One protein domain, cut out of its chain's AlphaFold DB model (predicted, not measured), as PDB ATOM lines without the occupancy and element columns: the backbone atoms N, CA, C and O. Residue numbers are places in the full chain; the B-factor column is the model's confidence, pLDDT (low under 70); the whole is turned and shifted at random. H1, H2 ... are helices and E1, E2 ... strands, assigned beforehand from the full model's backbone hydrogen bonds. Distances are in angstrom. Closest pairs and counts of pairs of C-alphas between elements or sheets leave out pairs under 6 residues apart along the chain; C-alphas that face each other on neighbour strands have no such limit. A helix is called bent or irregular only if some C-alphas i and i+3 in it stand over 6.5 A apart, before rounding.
ATOM      1  N   SER A   8     103.515 243.420 299.938       86.69
ATOM      2  CA  SER A   8     104.762 243.619 299.197       86.69
ATOM      3  C   SER A   8     104.811 245.000 298.550       86.69
ATOM      4  O   SER A   8     105.840 245.654 298.611       86.69
ATOM      5  N   GLU A   9     103.704 245.457 297.969       89.75
ATOM      6  CA  GLU A   9     103.616 246.774 297.329       89.75
ATOM      7  C   GLU A   9     103.712 247.904 298.359       89.75
ATOM      8  O   GLU A   9     104.452 248.864 298.156       89.75
ATOM      9  N   ILE A  10     103.049 247.752 299.512       88.06
ATOM     10  CA  ILE A  10     103.199 248.684 300.640       88.06
ATOM     11  C   ILE A  10     104.651 248.713 301.121       88.06
ATOM     12  O   ILE A  10     105.183 249.786 301.383       88.06
ATOM     13  N   TYR A  11     105.304 247.553 301.227       89.69
ATOM     14  CA  TYR A  11     106.708 247.473 301.626       89.69
ATOM     15  C   TYR A  11     107.630 248.177 300.622       89.69
ATOM     16  O   TYR A  11     108.529 248.905 301.031       89.69
ATOM     17  N   THR A  12     107.384 248.016 299.319       92.81
ATOM     18  CA  THR A  12     108.116 248.738 298.270       92.81
ATOM     19  C   THR A  12     107.982 250.249 298.438       92.81
ATOM     20  O   THR A  12     108.994 250.944 298.445       92.81
ATOM     21  N   LEU A  13     106.764 250.764 298.648       92.25
ATOM     22  CA  LEU A  13     106.565 252.192 298.912       92.25
ATOM     23  C   LEU A  13     107.244 252.624 300.217       92.25
ATOM     24  O   LEU A  13     107.902 253.656 300.246       92.25
ATOM     25  N   ALA A  14     107.158 251.822 301.280       90.06
ATOM     26  CA  ALA A  14     107.790 252.125 302.563       90.06
ATOM     27  C   ALA A  14     109.312 252.303 302.458       90.06
ATOM     28  O   ALA A  14     109.872 253.121 303.183       90.06
ATOM     29  N   ASN A  15     109.973 251.591 301.542       91.69
ATOM     30  CA  ASN A  15     111.413 251.734 301.312       91.69
ATOM     31  C   ASN A  15     111.797 253.075 300.671       91.69
ATOM     32  O   ASN A  15     112.945 253.496 300.795       91.69
ATOM     33  N   LEU A  16     110.851 253.757 300.018       92.75
ATOM     34  CA  LEU A  16     111.060 255.110 299.504       92.75
ATOM     35  C   LEU A  16     110.986 256.162 300.617       92.75
ATOM     36  O   LEU A  16     111.500 257.266 300.446       92.75
ATOM     37  N   LYS A  17     110.367 255.852 301.763       90.81
ATOM     38  CA  LYS A  17     110.276 256.784 302.891       90.81
ATOM     39  C   LYS A  17     111.671 257.074 303.447       90.81
ATOM     40  O   LYS A  17     112.430 256.161 303.762       90.81
ATOM     41  N   LYS A  18     111.972 258.357 303.640       87.50
ATOM     42  CA  LYS A  18     113.279 258.920 304.022       87.50
ATOM     43  C   LYS A  18     114.388 258.709 302.993       87.50
ATOM     44  O   LYS A  18     115.528 259.080 303.269       87.50
ATOM     45  N   ASP A  19     114.081 258.136 301.835       93.56
ATOM     46  CA  ASP A  19     115.004 258.103 300.711       93.56
ATOM     47  C   ASP A  19     114.984 259.455 299.982       93.56
ATOM     48  O   ASP A  19     114.087 260.284 300.180       93.56
ATOM     49  N   THR A  20     115.986 259.693 299.142       95.06
ATOM     50  CA  THR A  20     116.040 260.886 298.291       95.06
ATOM     51  C   THR A  20     115.484 260.539 296.923       95.06
ATOM     52  O   THR A  20     116.111 259.787 296.180       95.06
ATOM     53  N   LEU A  21     114.329 261.101 296.576       93.81
ATOM     54  CA  LEU A  21     113.729 260.969 295.256       93.81
ATOM     55  C   LEU A  21     114.494 261.859 294.263       93.81
ATOM     56  O   LEU A  21     114.546 263.082 294.403       93.81
ATOM     57  N   LEU A  22     115.125 261.241 293.267       94.88
ATOM     58  CA  LEU A  22     115.992 261.890 292.282       94.88
ATOM     59  C   LEU A  22     115.197 262.363 291.069       94.88
ATOM     60  O   LEU A  22     115.323 263.520 290.649       94.88
ATOM     61  N   SER A  23     114.363 261.478 290.525       93.12
ATOM     62  CA  SER A  23     113.565 261.742 289.334       93.12
ATOM     63  C   SER A  23     112.230 261.017 289.339       93.12
ATOM     64  O   SER A  23     112.037 259.981 289.971       93.12
ATOM     65  N   ILE A  24     111.315 261.593 288.571       91.50
ATOM     66  CA  ILE A  24     110.073 260.971 288.134       91.50
ATOM     67  C   ILE A  24     110.017 261.039 286.614       91.50
ATOM     68  O   ILE A  24     110.359 262.073 286.028       91.50
ATOM     69  N   THR A  25     109.596 259.951 285.981       91.62
ATOM     70  CA  THR A  25     109.350 259.883 284.542       91.62
ATOM     71  C   THR A  25     107.914 259.447 284.295       91.62
ATOM     72  O   THR A  25     107.504 258.389 284.767       91.62
ATOM     73  N   ALA A  26     107.164 260.268 283.563       89.56
ATOM     74  CA  ALA A  26     105.760 260.042 283.226       89.56
ATOM     75  C   ALA A  26     105.402 260.750 281.904       89.56
ATOM     76  O   ALA A  26     106.160 261.595 281.420       89.56
ATOM     77  N   GLU A  27     104.267 260.402 281.304       85.38
ATOM     78  CA  GLU A  27     103.746 261.040 280.081       85.38
ATOM     79  C   GLU A  27     103.108 262.409 280.362       85.38
ATOM     80  O   GLU A  27     103.289 263.375 279.622       85.38
ATOM     81  N   ASP A  28     102.381 262.498 281.468       71.56
ATOM     82  CA  ASP A  28     101.411 263.539 281.803       71.56
ATOM     83  C   ASP A  28     102.007 264.724 282.579       71.56
ATOM     84  O   ASP A  28     101.282 265.607 283.042       71.56
ATOM     85  N   TRP A  29     103.341 264.808 282.645       66.62
ATOM     86  CA  TRP A  29     104.081 265.802 283.429       66.62
ATOM     87  C   TRP A  29     103.637 267.265 283.199       66.62
ATOM     88  O   TRP A  29     103.822 268.118 284.066       66.62
ATOM     89  N   GLN A  30     103.116 267.589 282.013       58.84
ATOM     90  CA  GLN A  30     102.812 268.969 281.618       58.84
ATOM     91  C   GLN A  30     101.323 269.328 281.614       58.84
ATOM     92  O   GLN A  30     101.021 270.517 281.549       58.84
ATOM     93  N   ASN A  31     100.413 268.350 281.682       60.56
ATOM     94  CA  ASN A  31      99.006 268.591 281.339       60.56
ATOM     95  C   ASN A  31      98.004 268.316 282.466       60.56
ATOM     96  O   ASN A  31      96.841 268.653 282.276       60.56
ATOM     97  N   HIS A  32      98.425 267.766 283.618       61.25
ATOM     98  CA  HIS A  32      97.515 267.392 284.723       61.25
ATOM     99  C   HIS A  32      96.280 266.603 284.242       61.25
ATOM    100  O   HIS A  32      95.183 266.748 284.781       61.25
ATOM    101  N   ASP A  33      96.468 265.823 283.180       59.12
ATOM    102  CA  ASP A  33      95.436 265.071 282.472       59.12
ATOM    103  C   ASP A  33      95.693 263.574 282.680       59.12
ATOM    104  O   ASP A  33      96.726 263.192 283.236       59.12
ATOM    105  N   ILE A  34      94.766 262.732 282.228       60.00
ATOM    106  CA  ILE A  34      94.792 261.280 282.438       60.00
ATOM    107  C   ILE A  34      96.167 260.699 282.074       60.00
ATOM    108  O   ILE A  34      96.568 260.710 280.908       60.00
ATOM    109  N   SER A  35      96.871 260.147 283.071       66.06
ATOM    110  CA  SER A  35      98.082 259.355 282.836       66.06
ATOM    111  C   SER A  35      97.690 257.993 282.284       66.06
ATOM    112  O   SER A  35      97.268 257.101 283.024       66.06
ATOM    113  N   TYR A  36      97.856 257.815 280.975       69.25
ATOM    114  CA  TYR A  36      97.690 256.511 280.329       69.25
ATOM    115  C   TYR A  36      98.923 255.619 280.519       69.25
ATOM    116  O   TYR A  36      98.820 254.394 280.459       69.25
ATOM    117  N   GLY A  37     100.084 256.233 280.758       79.00
ATOM    118  CA  GLY A  37     101.342 255.551 281.020       79.00
ATOM    119  C   GLY A  37     101.569 255.175 282.483       79.00
ATOM    120  O   GLY A  37     100.992 255.737 283.414       79.00
ATOM    121  N   ASN A  38     102.480 254.226 282.663       89.75
ATOM    122  CA  ASN A  38     103.128 253.921 283.927       89.75
ATOM    123  C   ASN A  38     104.148 254.991 284.323       89.75
ATOM    124  O   ASN A  38     104.798 255.611 283.478       89.75
ATOM    125  N   ILE A  39     104.303 255.168 285.632       92.00
ATOM    126  CA  ILE A  39     105.183 256.166 286.235       92.00
ATOM    127  C   ILE A  39     106.422 255.465 286.778       92.00
ATOM    128  O   ILE A  39     106.324 254.509 287.546       92.00
ATOM    129  N   LEU A  40     107.592 255.981 286.422       94.25
ATOM    130  CA  LEU A  40     108.871 255.551 286.974       94.25
ATOM    131  C   LEU A  40     109.346 256.561 288.019       94.25
ATOM    132  O   LEU A  40     109.471 257.751 287.730       94.25
ATOM    133  N   LEU A  41     109.658 256.071 289.210       94.44
ATOM    134  CA  LEU A  41     110.291 256.800 290.299       94.44
ATOM    135  C   LEU A  41     111.708 256.272 290.494       94.44
ATOM    136  O   LEU A  41     111.919 255.073 290.673       94.44
ATOM    137  N   GLU A  42     112.676 257.175 290.511       95.88
ATOM    138  CA  GLU A  42     114.063 256.863 290.833       95.88
ATOM    139  C   GLU A  42     114.440 257.584 292.119       95.88
ATOM    140  O   GLU A  42     114.398 258.815 292.188       95.88
ATOM    141  N   SER A  43     114.823 256.827 293.138       95.12
ATOM    142  CA  SER A  43     115.437 257.341 294.354       95.12
ATOM    143  C   SER A  43     116.922 256.979 294.406       95.12
ATOM    144  O   SER A  43     117.450 256.294 293.531       95.12
ATOM    145  N   ALA A  44     117.627 257.444 295.438       94.44
ATOM    146  CA  ALA A  44     119.045 257.144 295.611       94.44
ATOM    147  C   ALA A  44     119.337 255.639 295.749       94.44
ATOM    148  O   ALA A  44     120.443 255.209 295.419       94.44
ATOM    149  N   HIS A  45     118.368 254.846 296.220       95.19
ATOM    150  CA  HIS A  45     118.557 253.420 296.486       95.19
ATOM    151  C   HIS A  45     117.552 252.502 295.780       95.19
ATOM    152  O   HIS A  45     117.775 251.291 295.744       95.19
ATOM    153  N   HIS A  46     116.465 253.039 295.227       95.50
ATOM    154  CA  HIS A  46     115.365 252.247 294.691       95.50
ATOM    155  C   HIS A  46     114.874 252.801 293.357       95.50
ATOM    156  O   HIS A  46     114.731 254.005 293.167       95.50
ATOM    157  N   THR A  47     114.522 251.889 292.458       96.44
ATOM    158  CA  THR A  47     113.790 252.204 291.232       96.44
ATOM    159  C   THR A  47     112.409 251.571 291.317       96.44
ATOM    160  O   THR A  47     112.298 250.351 291.438       96.44
ATOM    161  N   VAL A  48     111.352 252.376 291.293       96.56
ATOM    162  CA  VAL A  48     109.973 251.918 291.487       96.56
ATOM    163  C   VAL A  48     109.127 252.297 290.286       96.56
ATOM    164  O   VAL A  48     109.124 253.439 289.846       96.56
ATOM    165  N   GLU A  49     108.377 251.332 289.782       95.12
ATOM    166  CA  GLU A  49     107.363 251.527 288.761       95.12
ATOM    167  C   GLU A  49     105.970 251.490 289.407       95.12
ATOM    168  O   GLU A  49     105.663 250.609 290.215       95.12
ATOM    169  N   ILE A  50     105.125 252.447 289.030       92.25
ATOM    170  CA  ILE A  50     103.723 252.546 289.427       92.25
ATOM    171  C   ILE A  50     102.867 252.423 288.169       92.25
ATOM    172  O   ILE A  50     102.906 253.289 287.295       92.25
ATOM    173  N   ASN A  51     102.074 251.357 288.104       88.94
ATOM    174  CA  ASN A  51     101.173 251.074 286.990       88.94
ATOM    175  C   ASN A  51      99.726 251.241 287.442       88.94
ATOM    176  O   ASN A  51      99.380 250.841 288.557       88.94
ATOM    177  N   ASN A  52      98.872 251.739 286.549       80.69
ATOM    178  CA  ASN A  52      97.433 251.570 286.706       80.69
ATOM    179  C   ASN A  52      97.116 250.072 286.620       80.69
ATOM    180  O   ASN A  52      97.629 249.366 285.749       80.69
ATOM    181  N   ASP A  53      96.298 249.584 287.542       80.38
ATOM    182  CA  ASP A  53      95.931 248.180 287.641       80.38
ATOM    183  C   ASP A  53      94.417 248.049 287.748       80.38
ATOM    184  O   ASP A  53      93.783 248.649 288.616       80.38
ATOM    185  N   TYR A  54      93.860 247.252 286.844       74.44
ATOM    186  CA  TYR A  54      92.434 247.005 286.716       74.44
ATOM    187  C   TYR A  54      92.205 245.522 286.991       74.44
ATOM    188  O   TYR A  54      92.644 244.657 286.228       74.44
ATOM    189  N   ARG A  55      91.563 245.204 288.117       70.44
ATOM    190  CA  ARG A  55      91.323 243.824 288.556       70.44
ATOM    191  C   ARG A  55      89.831 243.553 288.615       70.44
ATOM    192  O   ARG A  55      89.101 244.296 289.252       70.44
ATOM    193  N   LEU A  56      89.389 242.445 288.031       69.19
ATOM    194  CA  LEU A  56      88.026 241.964 288.243       69.19
ATOM    195  C   LEU A  56      87.942 241.271 289.607       69.19
ATOM    196  O   LEU A  56      88.706 240.341 289.883       69.19
ATOM    197  N   VAL A  57      87.023 241.720 290.456       65.12
ATOM    198  CA  VAL A  57      86.756 241.131 291.771       65.12
ATOM    199  C   VAL A  57      85.332 240.581 291.815       65.12
ATOM    200  O   VAL A  57      84.422 241.217 291.289       65.12
ATOM    201  N   PRO A  58      85.097 239.410 292.427       61.81
ATOM    202  CA  PRO A  58      83.738 238.930 292.636       61.81
ATOM    203  C   PRO A  58      82.947 239.913 293.508       61.81
ATOM    204  O   PRO A  58      83.409 240.282 294.591       61.81
ATOM    205  N   PHE A  59      81.755 240.291 293.060       60.19
ATOM    206  CA  PHE A  59      80.816 241.126 293.798       60.19
ATOM    207  C   PHE A  59      79.409 240.534 293.688       60.19
ATOM    208  O   PHE A  59      78.843 240.437 292.603       60.19
ATOM    209  N   LEU A  60      78.846 240.114 294.825       70.31
ATOM    210  CA  LEU A  60      77.584 239.369 294.884       70.31
ATOM    211  C   LEU A  60      77.596 238.149 293.939       70.31
ATOM    212  O   LEU A  60      78.306 237.177 294.201       70.31
ATOM    213  N   SER A  61      76.805 238.191 292.864       65.31
ATOM    214  CA  SER A  61      76.705 237.162 291.823       65.31
ATOM    215  C   SER A  61      77.406 237.536 290.510       65.31
ATOM    216  O   SER A  61      77.248 236.812 289.530       65.31
ATOM    217  N   ASP A  62      78.151 238.642 290.478       63.47
ATOM    218  CA  ASP A  62      78.830 239.172 289.293       63.47
ATOM    219  C   ASP A  62      80.317 239.476 289.583       63.47
ATOM    220  O   ASP A  62      80.858 239.152 290.645       63.47
ATOM    221  N   THR A  63      81.004 240.068 288.615       64.00
ATOM    222  CA  THR A  63      82.357 240.606 288.738       64.00
ATOM    223  C   THR A  63      82.337 242.117 288.571       64.00
ATOM    224  O   THR A  63      81.837 242.616 287.567       64.00
ATOM    225  N   GLU A  64      82.935 242.841 289.510       55.34
ATOM    226  CA  GLU A  64      83.145 244.283 289.403       55.34
ATOM    227  C   GLU A  64      84.589 244.597 289.018       55.34
ATOM    228  O   GLU A  64      85.530 243.903 289.415       55.34
ATOM    229  N   GLU A  65      84.764 245.664 288.244       60.25
ATOM    230  CA  GLU A  65      86.081 246.198 287.932       60.25
ATOM    231  C   GLU A  65      86.575 247.058 289.086       60.25
ATOM    232  O   GLU A  65      85.943 248.026 289.508       60.25
ATOM    233  N   LEU A  66      87.740 246.687 289.589       65.75
ATOM    234  CA  LEU A  66      88.431 247.411 290.615       65.75
ATOM    235  C   LEU A  66      89.640 248.124 290.032       65.75
ATOM    236  O   LEU A  66      90.576 247.477 289.560       65.75
ATOM    237  N   VAL A  67      89.642 249.447 290.144       69.31
ATOM    238  CA  VAL A  67      90.750 250.277 289.682       69.31
ATOM    239  C   VAL A  67      91.671 250.635 290.844       69.31
ATOM    240  O   VAL A  67      91.209 251.034 291.914       69.31
ATOM    241  N   GLY A  68      92.978 250.506 290.631       77.94
ATOM    242  CA  GLY A  68      93.990 250.944 291.580       77.94
ATOM    243  C   GLY A  68      95.398 250.936 291.004       77.94
ATOM    244  O   GLY A  68      95.597 251.118 289.807       77.94
ATOM    245  N   PHE A  69      96.390 250.734 291.868       85.25
ATOM    246  CA  PHE A  69      97.793 250.710 291.465       85.25
ATOM    247  C   PHE A  69      98.407 249.332 291.626       85.25
ATOM    248  O   PHE A  69      98.071 248.592 292.552       85.25
ATOM    249  N   LYS A  70      99.392 249.054 290.779       88.12
ATOM    250  CA  LYS A  70     100.383 248.006 290.981       88.12
ATOM    251  C   LYS A  70     101.753 248.646 291.148       88.12
ATOM    252  O   LYS A  70     102.146 249.472 290.326       88.12
ATOM    253  N   ILE A  71     102.466 248.263 292.206       92.44
ATOM    254  CA  ILE A  71     103.769 248.850 292.558       92.44
ATOM    255  C   ILE A  71     104.869 247.808 292.383       92.44
ATOM    256  O   ILE A  71     104.928 246.823 293.121       92.44
ATOM    257  N   ASN A  72     105.778 248.038 291.443       93.81
ATOM    258  CA  ASN A  72     106.873 247.121 291.158       93.81
ATOM    259  C   ASN A  72     108.208 247.749 291.555       93.81
ATOM    260  O   ASN A  72     108.547 248.848 291.127       93.81
ATOM    261  N   GLN A  73     108.999 247.025 292.344       95.81
ATOM    262  CA  GLN A  73     110.409 247.352 292.524       95.81
ATOM    263  C   GLN A  73     111.176 246.832 291.305       95.81
ATOM    264  O   GLN A  73     111.214 245.621 291.071       95.81
ATOM    265  N   LEU A  74     111.809 247.729 290.560       96.12
ATOM    266  CA  LEU A  74     112.712 247.381 289.469       96.12
ATOM    267  C   LEU A  74     114.123 247.134 290.015       96.12
ATOM    268  O   LEU A  74     114.514 247.702 291.043       96.12
ATOM    269  N   LYS A  75     114.882 246.257 289.346       92.31
ATOM    270  CA  LYS A  75     116.292 246.006 289.692       92.31
ATOM    271  C   LYS A  75     117.203 247.051 289.069       92.31
ATOM    272  O   LYS A  75     118.155 247.471 289.715       92.31
ATOM    273  N   ASP A  76     116.902 247.438 287.835       89.38
ATOM    274  CA  ASP A  76     117.596 248.484 287.094       89.38
ATOM    275  C   ASP A  76     116.577 249.385 286.381       89.38
ATOM    276  O   ASP A  76     115.461 248.965 286.073       89.38
ATOM    277  N   ILE A  77     116.964 250.627 286.087       88.81
ATOM    278  CA  ILE A  77     116.155 251.540 285.275       88.81
ATOM    279  C   ILE A  77     115.890 250.972 283.872       88.81
ATOM    280  O   ILE A  77     114.855 251.257 283.275       88.81
ATOM    281  N   SER A  78     116.792 250.136 283.343       90.75
ATOM    282  CA  SER A  78     116.612 249.485 282.043       90.75
ATOM    283  C   SER A  78     115.444 248.504 282.002       90.75
ATOM    284  O   SER A  78     114.981 248.186 280.910       90.75
ATOM    285  N   ASP A  79     114.984 248.036 283.166       93.00
ATOM    286  CA  ASP A  79     113.841 247.126 283.289       93.00
ATOM    287  C   ASP A  79     112.498 247.867 283.178       93.00
ATOM    288  O   ASP A  79     111.444 247.235 283.188       93.00
ATOM    289  N   PHE A  80     112.513 249.202 283.085       93.94
ATOM    290  CA  PHE A  80     111.306 249.991 282.887       93.94
ATOM    291  C   PHE A  80     110.795 249.852 281.448       93.94
ATOM    292  O   PHE A  80     111.414 250.334 280.490       93.94
ATOM    293  N   GLU A  81     109.630 249.226 281.304       91.25
ATOM    294  CA  GLU A  81     108.925 249.068 280.037       91.25
ATOM    295  C   GLU A  81     107.733 250.033 279.989       91.25
ATOM    296  O   GLU A  81     106.677 249.752 280.560       91.25
ATOM    297  N   PRO A  82     107.868 251.202 279.340       90.31
ATOM    298  CA  PRO A  82     106.781 252.160 279.314       90.31
ATOM    299  C   PRO A  82     105.608 251.657 278.475       90.31
ATOM    300  O   PRO A  82     105.781 251.146 277.369       90.31
ATOM    301  N   SER A  83     104.402 251.885 278.986       89.12
ATOM    302  CA  SER A  83     103.126 251.560 278.338       89.12
ATOM    303  C   SER A  83     102.796 252.508 277.180       89.12
ATOM    304  O   SER A  83     101.864 252.268 276.418       89.12
ATOM    305  N   VAL A  84     103.574 253.581 277.036       87.12
ATOM    306  CA  VAL A  84     103.417 254.629 276.026       87.12
ATOM    307  C   VAL A  84     104.713 254.812 275.230       87.12
ATOM    308  O   VAL A  84     105.785 254.385 275.680       87.12
ATOM    309  N   PRO A  85     104.662 255.446 274.044       88.62
ATOM    310  CA  PRO A  85     105.860 255.741 273.267       88.62
ATOM    311  C   PRO A  85     106.908 256.513 274.083       88.62
ATOM    312  O   PRO A  85     106.596 257.458 274.805       88.62
ATOM    313  N   LYS A  86     108.186 256.127 273.960       87.31
ATOM    314  CA  LYS A  86     109.284 256.715 274.755       87.31
ATOM    315  C   LYS A  86     109.437 258.226 274.561       87.31
ATOM    316  O   LYS A  86     109.899 258.915 275.461       87.31
ATOM    317  N   ASP A  87     109.071 258.738 273.394       87.94
ATOM    318  CA  ASP A  87     109.082 260.158 273.049       87.94
ATOM    319  C   ASP A  87     107.935 260.957 273.688       87.94
ATOM    320  O   ASP A  87     108.022 262.188 273.745       87.94
ATOM    321  N   ALA A  88     106.910 260.287 274.223       86.25
ATOM    322  CA  ALA A  88     105.867 260.900 275.042       86.25
ATOM    323  C   ALA A  88     106.324 261.113 276.497       86.25
ATOM    324  O   ALA A  88     105.884 262.051 277.157       86.25
ATOM    325  N   LEU A  89     107.275 260.310 276.982       88.69
ATOM    326  CA  LEU A  89     107.760 260.394 278.357       88.69
ATOM    327  C   LEU A  89     108.581 261.656 278.615       88.69
ATOM    328  O   LEU A  89     109.384 262.115 277.791       88.69
ATOM    329  N   ARG A  90     108.423 262.202 279.815       87.94
ATOM    330  CA  ARG A  90     109.185 263.338 280.326       87.94
ATOM    331  C   ARG A  90     109.733 262.989 281.697       87.94
ATOM    332  O   ARG A  90     108.998 262.534 282.565       87.94
ATOM    333  N   THR A  91     111.022 263.247 281.892       90.69
ATOM    334  CA  THR A  91     111.688 263.078 283.186       90.69
ATOM    335  C   THR A  91     111.889 264.434 283.842       90.69
ATOM    336  O   THR A  91     112.527 265.318 283.261       90.69
ATOM    337  N   LYS A  92     111.411 264.594 285.078       88.00
ATOM    338  CA  LYS A  92     111.773 265.731 285.927       88.00
ATOM    339  C   LYS A  92     112.721 265.291 287.030       88.00
ATOM    340  O   LYS A  92     112.504 264.276 287.680       88.00
ATOM    341  N   LYS A  93     113.740 266.121 287.267       91.81
ATOM    342  CA  LYS A  93     114.631 266.027 288.426       91.81
ATOM    343  C   LYS A  93     114.039 266.757 289.627       91.81
ATOM    344  O   LYS A  93     113.520 267.863 289.476       91.81
ATOM    345  N   ILE A  94     114.156 266.138 290.790       87.56
ATOM    346  CA  ILE A  94     113.481 266.530 292.030       87.56
ATOM    347  C   ILE A  94     114.554 266.770 293.080       87.56
ATOM    348  O   ILE A  94     114.786 267.908 293.466       87.56
ATOM    349  N   ASN A  95     115.310 265.714 293.395       91.75
ATOM    350  CA  ASN A  95     116.352 265.692 294.418       91.75
ATOM    351  C   ASN A  95     115.829 266.158 295.785       91.75
ATOM    352  O   ASN A  95     116.425 267.033 296.409       91.75
ATOM    353  N   GLU A  96     114.728 265.564 296.242       92.88
ATOM    354  CA  GLU A  96     114.107 265.874 297.535       92.88
ATOM    355  C   GLU A  96     113.957 264.620 298.392       92.88
ATOM    356  O   GLU A  96     113.775 263.515 297.875       92.88
ATOM    357  N   SER A  97     114.036 264.785 299.713       93.50
ATOM    358  CA  SER A  97     113.770 263.687 300.640       93.50
ATOM    359  C   SER A  97     112.269 263.431 300.748       93.50
ATOM    360  O   SER A  97     111.477 264.369 300.855       93.50
ATOM    361  N   VAL A  98     111.881 262.156 300.738       92.88
ATOM    362  CA  VAL A  98     110.501 261.734 300.992       92.88
ATOM    363  C   VAL A  98     110.282 261.662 302.501       92.88
ATOM    364  O   VAL A  98     110.715 260.719 303.157       92.88
ATOM    365  N   GLU A  99     109.589 262.630 303.083       92.19
ATOM    366  CA  GLU A  99     109.302 262.645 304.520       92.19
ATOM    367  C   GLU A  99     108.293 261.561 304.908       92.19
ATOM    368  O   GLU A  99     108.416 260.904 305.949       92.19
ATOM    369  N   ASN A 100     107.282 261.372 304.060       89.12
ATOM    370  CA  ASN A 100     106.162 260.486 304.329       89.12
ATOM    371  C   ASN A 100     105.467 260.057 303.036       89.12
ATOM    372  O   ASN A 100     105.504 260.777 302.035       89.12
ATOM    373  N   ILE A 101     104.777 258.919 303.077       89.06
ATOM    374  CA  ILE A 101     103.922 258.472 301.976       89.06
ATOM    375  C   ILE A 101     102.545 258.166 302.542       89.06
ATOM    376  O   ILE A 101     102.405 257.444 303.529       89.06
ATOM    377  N   ILE A 102     101.517 258.729 301.916       85.31
ATOM    378  CA  ILE A 102     100.133 258.541 302.334       85.31
ATOM    379  C   ILE A 102      99.375 257.880 301.194       85.31
ATOM    380  O   ILE A 102      99.308 258.408 300.085       85.31
ATOM    381  N   LEU A 103      98.780 256.732 301.481       80.50
ATOM    382  CA  LEU A 103      97.818 256.089 300.606       80.50
ATOM    383  C   LEU A 103      96.429 256.528 301.023       80.50
ATOM    384  O   LEU A 103      96.063 256.382 302.192       80.50
ATOM    385  N   ILE A 104      95.661 257.046 300.074       74.38
ATOM    386  CA  ILE A 104      94.288 257.452 300.332       74.38
ATOM    387  C   ILE A 104      93.334 256.877 299.302       74.38
ATOM    388  O   ILE A 104      93.638 256.782 298.111       74.38
ATOM    389  N   ARG A 105      92.152 256.535 299.797       68.88
ATOM    390  CA  ARG A 105      90.979 256.221 298.998       68.88
ATOM    391  C   ARG A 105      89.843 257.138 299.423       68.88
ATOM    392  O   ARG A 105      89.144 256.848 300.389       68.88
ATOM    393  N   ASP A 106      89.758 258.298 298.794       59.25
ATOM    394  CA  ASP A 106      88.799 259.341 299.151       59.25
ATOM    395  C   ASP A 106      88.723 260.370 298.029       59.25
ATOM    396  O   ASP A 106      89.723 260.604 297.367       59.25
ATOM    397  N   MET A 107      87.593 261.056 297.899       62.25
ATOM    398  CA  MET A 107      87.397 262.141 296.947       62.25
ATOM    399  C   MET A 107      88.232 263.374 297.345       62.25
ATOM    400  O   MET A 107      87.914 264.102 298.297       62.25
ATOM    401  N   ILE A 108      89.304 263.649 296.598       62.53
ATOM    402  CA  ILE A 108      90.243 264.744 296.906       62.53
ATOM    403  C   ILE A 108      90.049 265.935 295.971       62.53
ATOM    404  O   ILE A 108      90.252 265.818 294.772       62.53
ATOM    405  N   SER A 109      89.778 267.120 296.522       67.75
ATOM    406  CA  SER A 109      89.932 268.390 295.796       67.75
ATOM    407  C   SER A 109      91.344 268.956 295.976       67.75
ATOM    408  O   SER A 109      91.859 268.992 297.099       67.75
ATOM    409  N   ILE A 110      91.942 269.450 294.890       68.12
ATOM    410  CA  ILE A 110      93.333 269.922 294.843       68.12
ATOM    411  C   ILE A 110      93.360 271.440 294.622       68.12
ATOM    412  O   ILE A 110      92.620 271.982 293.803       68.12
ATOM    413  N   ASN A 111      94.215 272.140 295.368       66.25
ATOM    414  CA  ASN A 111      94.504 273.556 295.159       66.25
ATOM    415  C   ASN A 111      95.980 273.744 294.775       66.25
ATOM    416  O   ASN A 111      96.874 273.248 295.473       66.25
ATOM    417  N   TYR A 112      96.205 274.462 293.676       67.81
ATOM    418  CA  TYR A 112      97.518 274.752 293.109       67.81
ATOM    419  C   TYR A 112      98.041 276.133 293.519       67.81
ATOM    420  O   TYR A 112      97.278 277.044 293.844       67.81
ATOM    421  N   SER A 113      99.359 276.317 293.418       57.53
ATOM    422  CA  SER A 113     100.055 277.510 293.920       57.53
ATOM    423  C   SER A 113      99.849 278.820 293.188       57.53
ATOM    424  O   SER A 113     100.182 279.900 293.671       57.53
ATOM    425  N   ASN A 114      99.228 278.750 292.025       62.09
ATOM    426  CA  ASN A 114      98.779 279.903 291.261       62.09
ATOM    427  C   ASN A 114      97.393 280.421 291.712       62.09
ATOM    428  O   ASN A 114      96.875 281.360 291.107       62.09
ATOM    429  N   GLY A 115      96.775 279.818 292.736       55.75
ATOM    430  CA  GLY A 115      95.448 280.183 293.228       55.75
ATOM    431  C   GLY A 115      94.284 279.661 292.378       55.75
ATOM    432  O   GLY A 115      93.139 280.051 292.629       55.75
ATOM    433  N   THR A 116      94.530 278.793 291.387       58.53
ATOM    434  CA  THR A 116      93.453 278.080 290.688       58.53
ATOM    435  C   THR A 116      93.032 276.853 291.488       58.53
ATOM    436  O   THR A 116      93.822 275.936 291.710       58.53
ATOM    437  N   ASN A 117      91.763 276.828 291.897       56.69
ATOM    438  CA  ASN A 117      91.142 275.636 292.463       56.69
ATOM    439  C   ASN A 117      90.630 274.765 291.318       56.69
ATOM    440  O   ASN A 117      89.698 275.170 290.620       56.69
ATOM    441  N   GLU A 118      91.190 273.571 291.162       61.34
ATOM    442  CA  GLU A 118      90.628 272.563 290.271       61.34
ATOM    443  C   GLU A 118      89.994 271.444 291.095       61.34
ATOM    444  O   GLU A 118      90.586 270.865 292.010       61.34
ATOM    445  N   HIS A 119      88.732 271.157 290.794       58.88
ATOM    446  CA  HIS A 119      87.985 270.110 291.472       58.88
ATOM    447  C   HIS A 119      88.144 268.804 290.708       58.88
ATOM    448  O   HIS A 119      87.403 268.544 289.764       58.88
ATOM    449  N   HIS A 120      89.093 267.988 291.151       60.28
ATOM    450  CA  HIS A 120      89.253 266.618 290.682       60.28
ATOM    451  C   HIS A 120      88.484 265.668 291.610       60.28
ATOM    452  O   HIS A 120      88.366 265.916 292.810       60.28
ATOM    453  N   LEU A 121      87.878 264.623 291.050       59.19
ATOM    454  CA  LEU A 121      87.272 263.530 291.811       59.19
ATOM    455  C   LEU A 121      88.222 262.349 291.697       59.19
ATOM    456  O   LEU A 121      88.207 261.640 290.701       59.19
ATOM    457  N   ILE A 122      89.107 262.203 292.674       64.31
ATOM    458  CA  ILE A 122      90.130 261.161 292.653       64.31
ATOM    459  C   ILE A 122      89.687 260.046 293.588       64.31
ATOM    460  O   ILE A 122      89.505 260.314 294.763       64.31
ATOM    461  N   ASP A 123      89.528 258.820 293.093       60.56
ATOM    462  CA  ASP A 123      89.059 257.694 293.917       60.56
ATOM    463  C   ASP A 123      90.190 257.010 294.701       60.56
ATOM    464  O   ASP A 123      89.977 256.522 295.813       60.56
ATOM    465  N   GLN A 124      91.408 256.997 294.154       75.81
ATOM    466  CA  GLN A 124      92.605 256.474 294.812       75.81
ATOM    467  C   GLN A 124      93.824 257.331 294.472       75.81
ATOM    468  O   GLN A 124      94.041 257.681 293.308       75.81
ATOM    469  N   ALA A 125      94.643 257.627 295.483       81.50
ATOM    470  CA  ALA A 125      95.882 258.365 295.298       81.50
ATOM    471  C   ALA A 125      97.021 257.905 296.218       81.50
ATOM    472  O   ALA A 125      96.805 257.459 297.349       81.50
ATOM    473  N   ILE A 126      98.246 258.075 295.724       88.25
ATOM    474  CA  ILE A 126      99.498 257.979 296.474       88.25
ATOM    475  C   ILE A 126     100.038 259.398 296.623       88.25
ATOM    476  O   ILE A 126     100.324 260.066 295.630       88.25
ATOM    477  N   ILE A 127     100.180 259.862 297.857       87.81
ATOM    478  CA  ILE A 127     100.736 261.175 298.164       87.81
ATOM    479  C   ILE A 127     102.156 260.993 298.676       87.81
ATOM    480  O   ILE A 127     102.367 260.338 299.696       87.81
ATOM    481  N   PHE A 128     103.106 261.640 298.015       90.25
ATOM    482  CA  PHE A 128     104.463 261.799 298.515       90.25
ATOM    483  C   PHE A 128     104.567 263.152 299.213       90.25
ATOM    484  O   PHE A 128     104.375 264.198 298.593       90.25
ATOM    485  N   LYS A 129     104.851 263.120 300.516       89.81
ATOM    486  CA  LYS A 129     105.224 264.302 301.294       89.81
ATOM    487  C   LYS A 129     106.716 264.508 301.114       89.81
ATOM    488  O   LYS A 129     107.498 263.687 301.596       89.81
ATOM    489  N   LEU A 130     107.095 265.545 300.381       89.56
ATOM    490  CA  LEU A 130     108.494 265.929 300.218       89.56
ATOM    491  C   LEU A 130     108.788 267.156 301.078       89.56
ATOM    492  O   LEU A 130     107.873 267.890 301.445       89.56
ATOM    493  N   GLU A 131     110.067 267.392 301.354       85.69
ATOM    494  CA  GLU A 131     110.519 268.514 302.187       85.69
ATOM    495  C   GLU A 131     109.995 269.878 301.699       85.69
ATOM    496  O   GLU A 131     109.656 270.739 302.512       85.69
ATOM    497  N   SER A 132     109.909 270.096 300.378       84.12
ATOM    498  CA  SER A 132     109.468 271.385 299.833       84.12
ATOM    499  C   SER A 132     108.022 271.399 299.341       84.12
ATOM    500  O   SER A 132     107.363 272.437 299.405       84.12
ATOM    501  N   THR A 133     107.547 270.282 298.785       81.62
ATOM    502  CA  THR A 133     106.314 270.243 297.994       81.62
ATOM    503  C   THR A 133     105.663 268.867 298.035       81.62
ATOM    504  O   THR A 133     106.294 267.863 297.722       81.62
ATOM    505  N   ASP A 134     104.355 268.832 298.275       85.50
ATOM    506  CA  ASP A 134     103.575 267.601 298.192       85.50
ATOM    507  C   ASP A 134     103.205 267.238 296.759       85.50
ATOM    508  O   ASP A 134     102.826 268.088 295.940       85.50
ATOM    509  N   TRP A 135     103.301 265.947 296.468       86.06
ATOM    510  CA  TRP A 135     103.017 265.369 295.164       86.06
ATOM    511  C   TRP A 135     101.922 264.324 295.298       86.06
ATOM    512  O   TRP A 135     101.920 263.555 296.259       86.06
ATOM    513  N   LEU A 136     101.018 264.260 294.325       85.31
ATOM    514  CA  LEU A 136      99.941 263.276 294.309       85.31
ATOM    515  C   LEU A 136      99.931 262.536 292.977       85.31
ATOM    516  O   LEU A 136      99.864 263.147 291.914       85.31
ATOM    517  N   ILE A 137      99.962 261.211 293.060       87.38
ATOM    518  CA  ILE A 137      99.768 260.294 291.940       87.38
ATOM    519  C   ILE A 137      98.377 259.696 292.075       87.38
ATOM    520  O   ILE A 137      98.067 259.084 293.096       87.38
ATOM    521  N   SER A 138      97.547 259.861 291.052       81.44
ATOM    522  CA  SER A 138      96.234 259.234 290.959       81.44
ATOM    523  C   SER A 138      96.066 258.496 289.631       81.44
ATOM    524  O   SER A 138      96.857 258.670 288.709       81.44
ATOM    525  N   LEU A 139      94.979 257.739 289.508       73.81
ATOM    526  CA  LEU A 139      94.558 257.140 288.239       73.81
ATOM    527  C   LEU A 139      94.233 258.186 287.161       73.81
ATOM    528  O   LEU A 139      94.362 257.914 285.974       73.81
ATOM    529  N   LEU A 140      93.809 259.383 287.581       70.62
ATOM    530  CA  LEU A 140      93.501 260.502 286.692       70.62
ATOM    531  C   LEU A 140      94.739 261.310 286.299       70.62
ATOM    532  O   LEU A 140      94.615 262.232 285.507       70.62
ATOM    533  N   GLY A 141      95.911 260.978 286.842       75.00
ATOM    534  CA  GLY A 141      97.160 261.655 286.521       75.00
ATOM    535  C   GLY A 141      97.974 262.074 287.739       75.00
ATOM    536  O   GLY A 141      97.662 261.750 288.896       75.00
ATOM    537  N   LEU A 142      99.044 262.798 287.437       80.19
ATOM    538  CA  LEU A 142     100.046 263.327 288.344       80.19
ATOM    539  C   LEU A 142      99.810 264.824 288.627       80.19
ATOM    540  O   LEU A 142      99.742 265.673 287.734       80.19
ATOM    541  N   TYR A 143      99.742 265.167 289.912       76.56
ATOM    542  CA  TYR A 143      99.369 266.495 290.391       76.56
ATOM    543  C   TYR A 143     100.486 267.089 291.257       76.56
ATOM    544  O   TYR A 143     100.818 266.553 292.318       76.56
ATOM    545  N   MET A 144     101.066 268.210 290.803       74.69
ATOM    546  CA  MET A 144     102.116 268.952 291.515       74.69
ATOM    547  C   MET A 144     102.413 270.341 290.913       74.69
ATOM    548  O   MET A 144     102.268 270.528 289.708       74.69
ATOM    549  N   PRO A 145     102.964 271.290 291.691       71.75
ATOM    550  CA  PRO A 145     103.003 271.289 293.151       71.75
ATOM    551  C   PRO A 145     101.582 271.396 293.723       71.75
ATOM    552  O   PRO A 145     100.766 272.148 293.193       71.75
ATOM    553  N   ILE A 146     101.283 270.677 294.808       71.75
ATOM    554  CA  ILE A 146     100.004 270.833 295.513       71.75
ATOM    555  C   ILE A 146     100.228 271.671 296.764       71.75
ATOM    556  O   ILE A 146     100.987 271.277 297.644       71.75
ATOM    557  N   GLU A 147      99.543 272.812 296.869       64.69
ATOM    558  CA  GLU A 147      99.618 273.651 298.073       64.69
ATOM    559  C   GLU A 147      98.709 273.153 299.181       64.69
ATOM    560  O   GLU A 147      99.042 273.199 300.366       64.69
ATOM    561  N   LYS A 148      97.499 272.743 298.798       64.56
ATOM    562  CA  LYS A 148      96.488 272.320 299.752       64.56
ATOM    563  C   LYS A 148      95.617 271.241 299.148       64.56
ATOM    564  O   LYS A 148      95.039 271.409 298.079       64.56
ATOM    565  N   MET A 149      95.456 270.168 299.907       66.69
ATOM    566  CA  MET A 149      94.443 269.154 299.651       66.69
ATOM    567  C   MET A 149      93.242 269.414 300.549       66.69
ATOM    568  O   MET A 149      93.376 269.648 301.754       66.69
ATOM    569  N   ILE A 150      92.056 269.391 299.953       63.00
ATOM    570  CA  ILE A 150      90.791 269.427 300.673       63.00
ATOM    571  C   ILE A 150      90.101 268.098 300.413       63.00
ATOM    572  O   ILE A 150      89.628 267.832 299.311       63.00
ATOM    573  N   PHE A 151      90.016 267.282 301.451       61.66
ATOM    574  CA  PHE A 151      89.216 266.065 301.435       61.66
ATOM    575  C   PHE A 151      87.748 266.478 301.526       61.66
ATOM    576  O   PHE A 151      87.336 267.105 302.511       61.66
ATOM    577  N   LYS A 152      86.978 266.236 300.463       51.72
ATOM    578  CA  LYS A 152      85.573 266.636 300.413       51.72
ATOM    579  C   LYS A 152      84.706 265.425 300.745       51.72
ATOM    580  O   LYS A 152      84.632 264.490 299.966       51.72
ATOM    581  N   ARG A 153      83.940 265.586 301.833       50.09
ATOM    582  CA  ARG A 153      82.816 264.748 302.290       50.09
ATOM    583  C   ARG A 153      83.225 263.541 303.140       50.09
ATOM    584  O   ARG A 153      84.215 262.871 302.909       50.09
ATOM    585  N   ASP A 154      82.442 263.306 304.186       49.50
ATOM    586  CA  ASP A 154      82.591 262.166 305.088       49.50
ATOM    587  C   ASP A 154      81.976 260.938 304.406       49.50
ATOM    588  O   ASP A 154      80.820 260.601 304.663       49.50
ATOM    589  N   VAL A 155      82.719 260.326 303.474       48.25
ATOM    590  CA  VAL A 155      82.260 259.188 302.650       48.25
ATOM    591  C   VAL A 155      81.734 258.047 303.530       48.25
ATOM    592  O   VAL A 155      80.813 257.344 303.137       48.25
ATOM    593  N   GLU A 191      89.941 255.160 303.529       51.41
ATOM    594  CA  GLU A 191      91.104 254.471 304.071       51.41
ATOM    595  C   GLU A 191      92.311 255.374 303.840       51.41
ATOM    596  O   GLU A 191      92.721 255.602 302.704       51.41
ATOM    597  N   ILE A 192      92.822 255.949 304.930       54.78
ATOM    598  CA  ILE A 192      94.088 256.680 304.943       54.78
ATOM    599  C   ILE A 192      95.096 255.766 305.619       54.78
ATOM    600  O   ILE A 192      94.951 255.455 306.802       54.78
ATOM    601  N   ILE A 193      96.104 255.342 304.869       56.22
ATOM    602  CA  ILE A 193      97.236 254.597 305.405       56.22
ATOM    603  C   ILE A 193      98.463 255.473 305.283       56.22
ATOM    604  O   ILE A 193      98.902 255.824 304.190       56.22
ATOM    605  N   GLU A 194      98.987 255.832 306.442       58.00
ATOM    606  CA  GLU A 194     100.251 256.529 306.579       58.00
ATOM    607  C   GLU A 194     101.355 255.477 306.713       58.00
ATOM    608  O   GLU A 194     101.315 254.640 307.620       58.00
ATOM    609  N   ILE A 195     102.289 255.481 305.759       54.28
ATOM    610  CA  ILE A 195     103.438 254.570 305.691       54.28
ATOM    611  C   ILE A 195     104.644 255.300 306.247       54.28
ATOM    612  O   ILE A 195     104.952 256.388 305.717       54.28
TER     613      ILE A 195
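What this domain is: This is residues 8 to 155 and 191 to 195 of the 195 residues of an uncharacterized protein of Lactobacillus pasteurii DSM 23907 = CRBIP 24.76 (UniProt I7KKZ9). One long antiparallel sheet, strongly bent, makes two curls: E4, E3, E2, E1 and the first half of E5 wrap round the short helix H1, and the second half of E5 leads into a looser curl of E7, E8, E9 and E6. The far part of the E3-E4 hairpin, around Ser 61, reaches out as an arm. The printed part has 153 residues with one named helix, then ten named strands; the class is mostly strand. The sheet is branched at E5. The whole is compact, with a radius of gyration of the C-alphas of 15.5 A and spans of 45 by 37 by 31 A.

How they stand to each other: H1, residues 8 to 16, is on the strongly twisted sheet, which curls round it; 4 of its 5 O i to N i+4 pairs are within hydrogen-bond range. E1, residues 20 to 26, E2, 39 to 43, E3, 47 to 59, and E4, 62 to 74, form a meander, each strand the antiparallel neighbour of the one before. N 25 and O 40 are 2.8 A apart, N 41 and O 48 2.8 A, and N 53 and O 68 2.8 A. The closest C-alphas of H1 and E4 are those of Glu 9 and Ile 71, 5.2 A apart. E5, residues 90 to 105, bends by 112 degrees at residue 96. E1 and E10, residues 191 to 194, lie on one side of E5, and E7, residues 125 to 130, on the other side. N 92 and O 24 are 2.9 A apart, N 103 and O 193 2.9 A, and N 102 and O 127 2.9 A. E7, E8, residues 134 to 138, and E9, 141 to 151, form a second meander. E6, residues 108 to 112, E7, E8 and E9 form a Greek key, in which the first strand is the antiparallel neighbour of the fourth. N 128 and O 135 are 2.9 A apart, N 143 and O 136 2.8 A, and N 109 and O 150 2.9 A. E9 bends by 112 degrees at residue 147. E5 and E6 are apart.

Where its parts are: H1 is 13.1 A long and begins at C-alpha 8 (104.762, 243.619, 299.197). E1 is 18.3 A long, E3 and E4 34.9 A each, E5 27.0 A and E9 17.5 A. E5 begins at C-alpha 90 (109.185, 263.338, 280.326), and E10 ends at C-alpha 194 (100.251, 256.529, 306.579).

The domain as a whole: The C-alphas farthest apart, those of Ser 61 and Asn 95, are 48.9 A apart. Residues 156 to 190 are not printed; C-alphas 155 and 191 are 10.1 A apart across this cut. The links E1 to E2, E4 to E5 and E6 to E7 are long. Mean pLDDT of the printed part is 78.5; 52 residues are under 70, among them 105 to 123, 147 to 155 and 191 to 195.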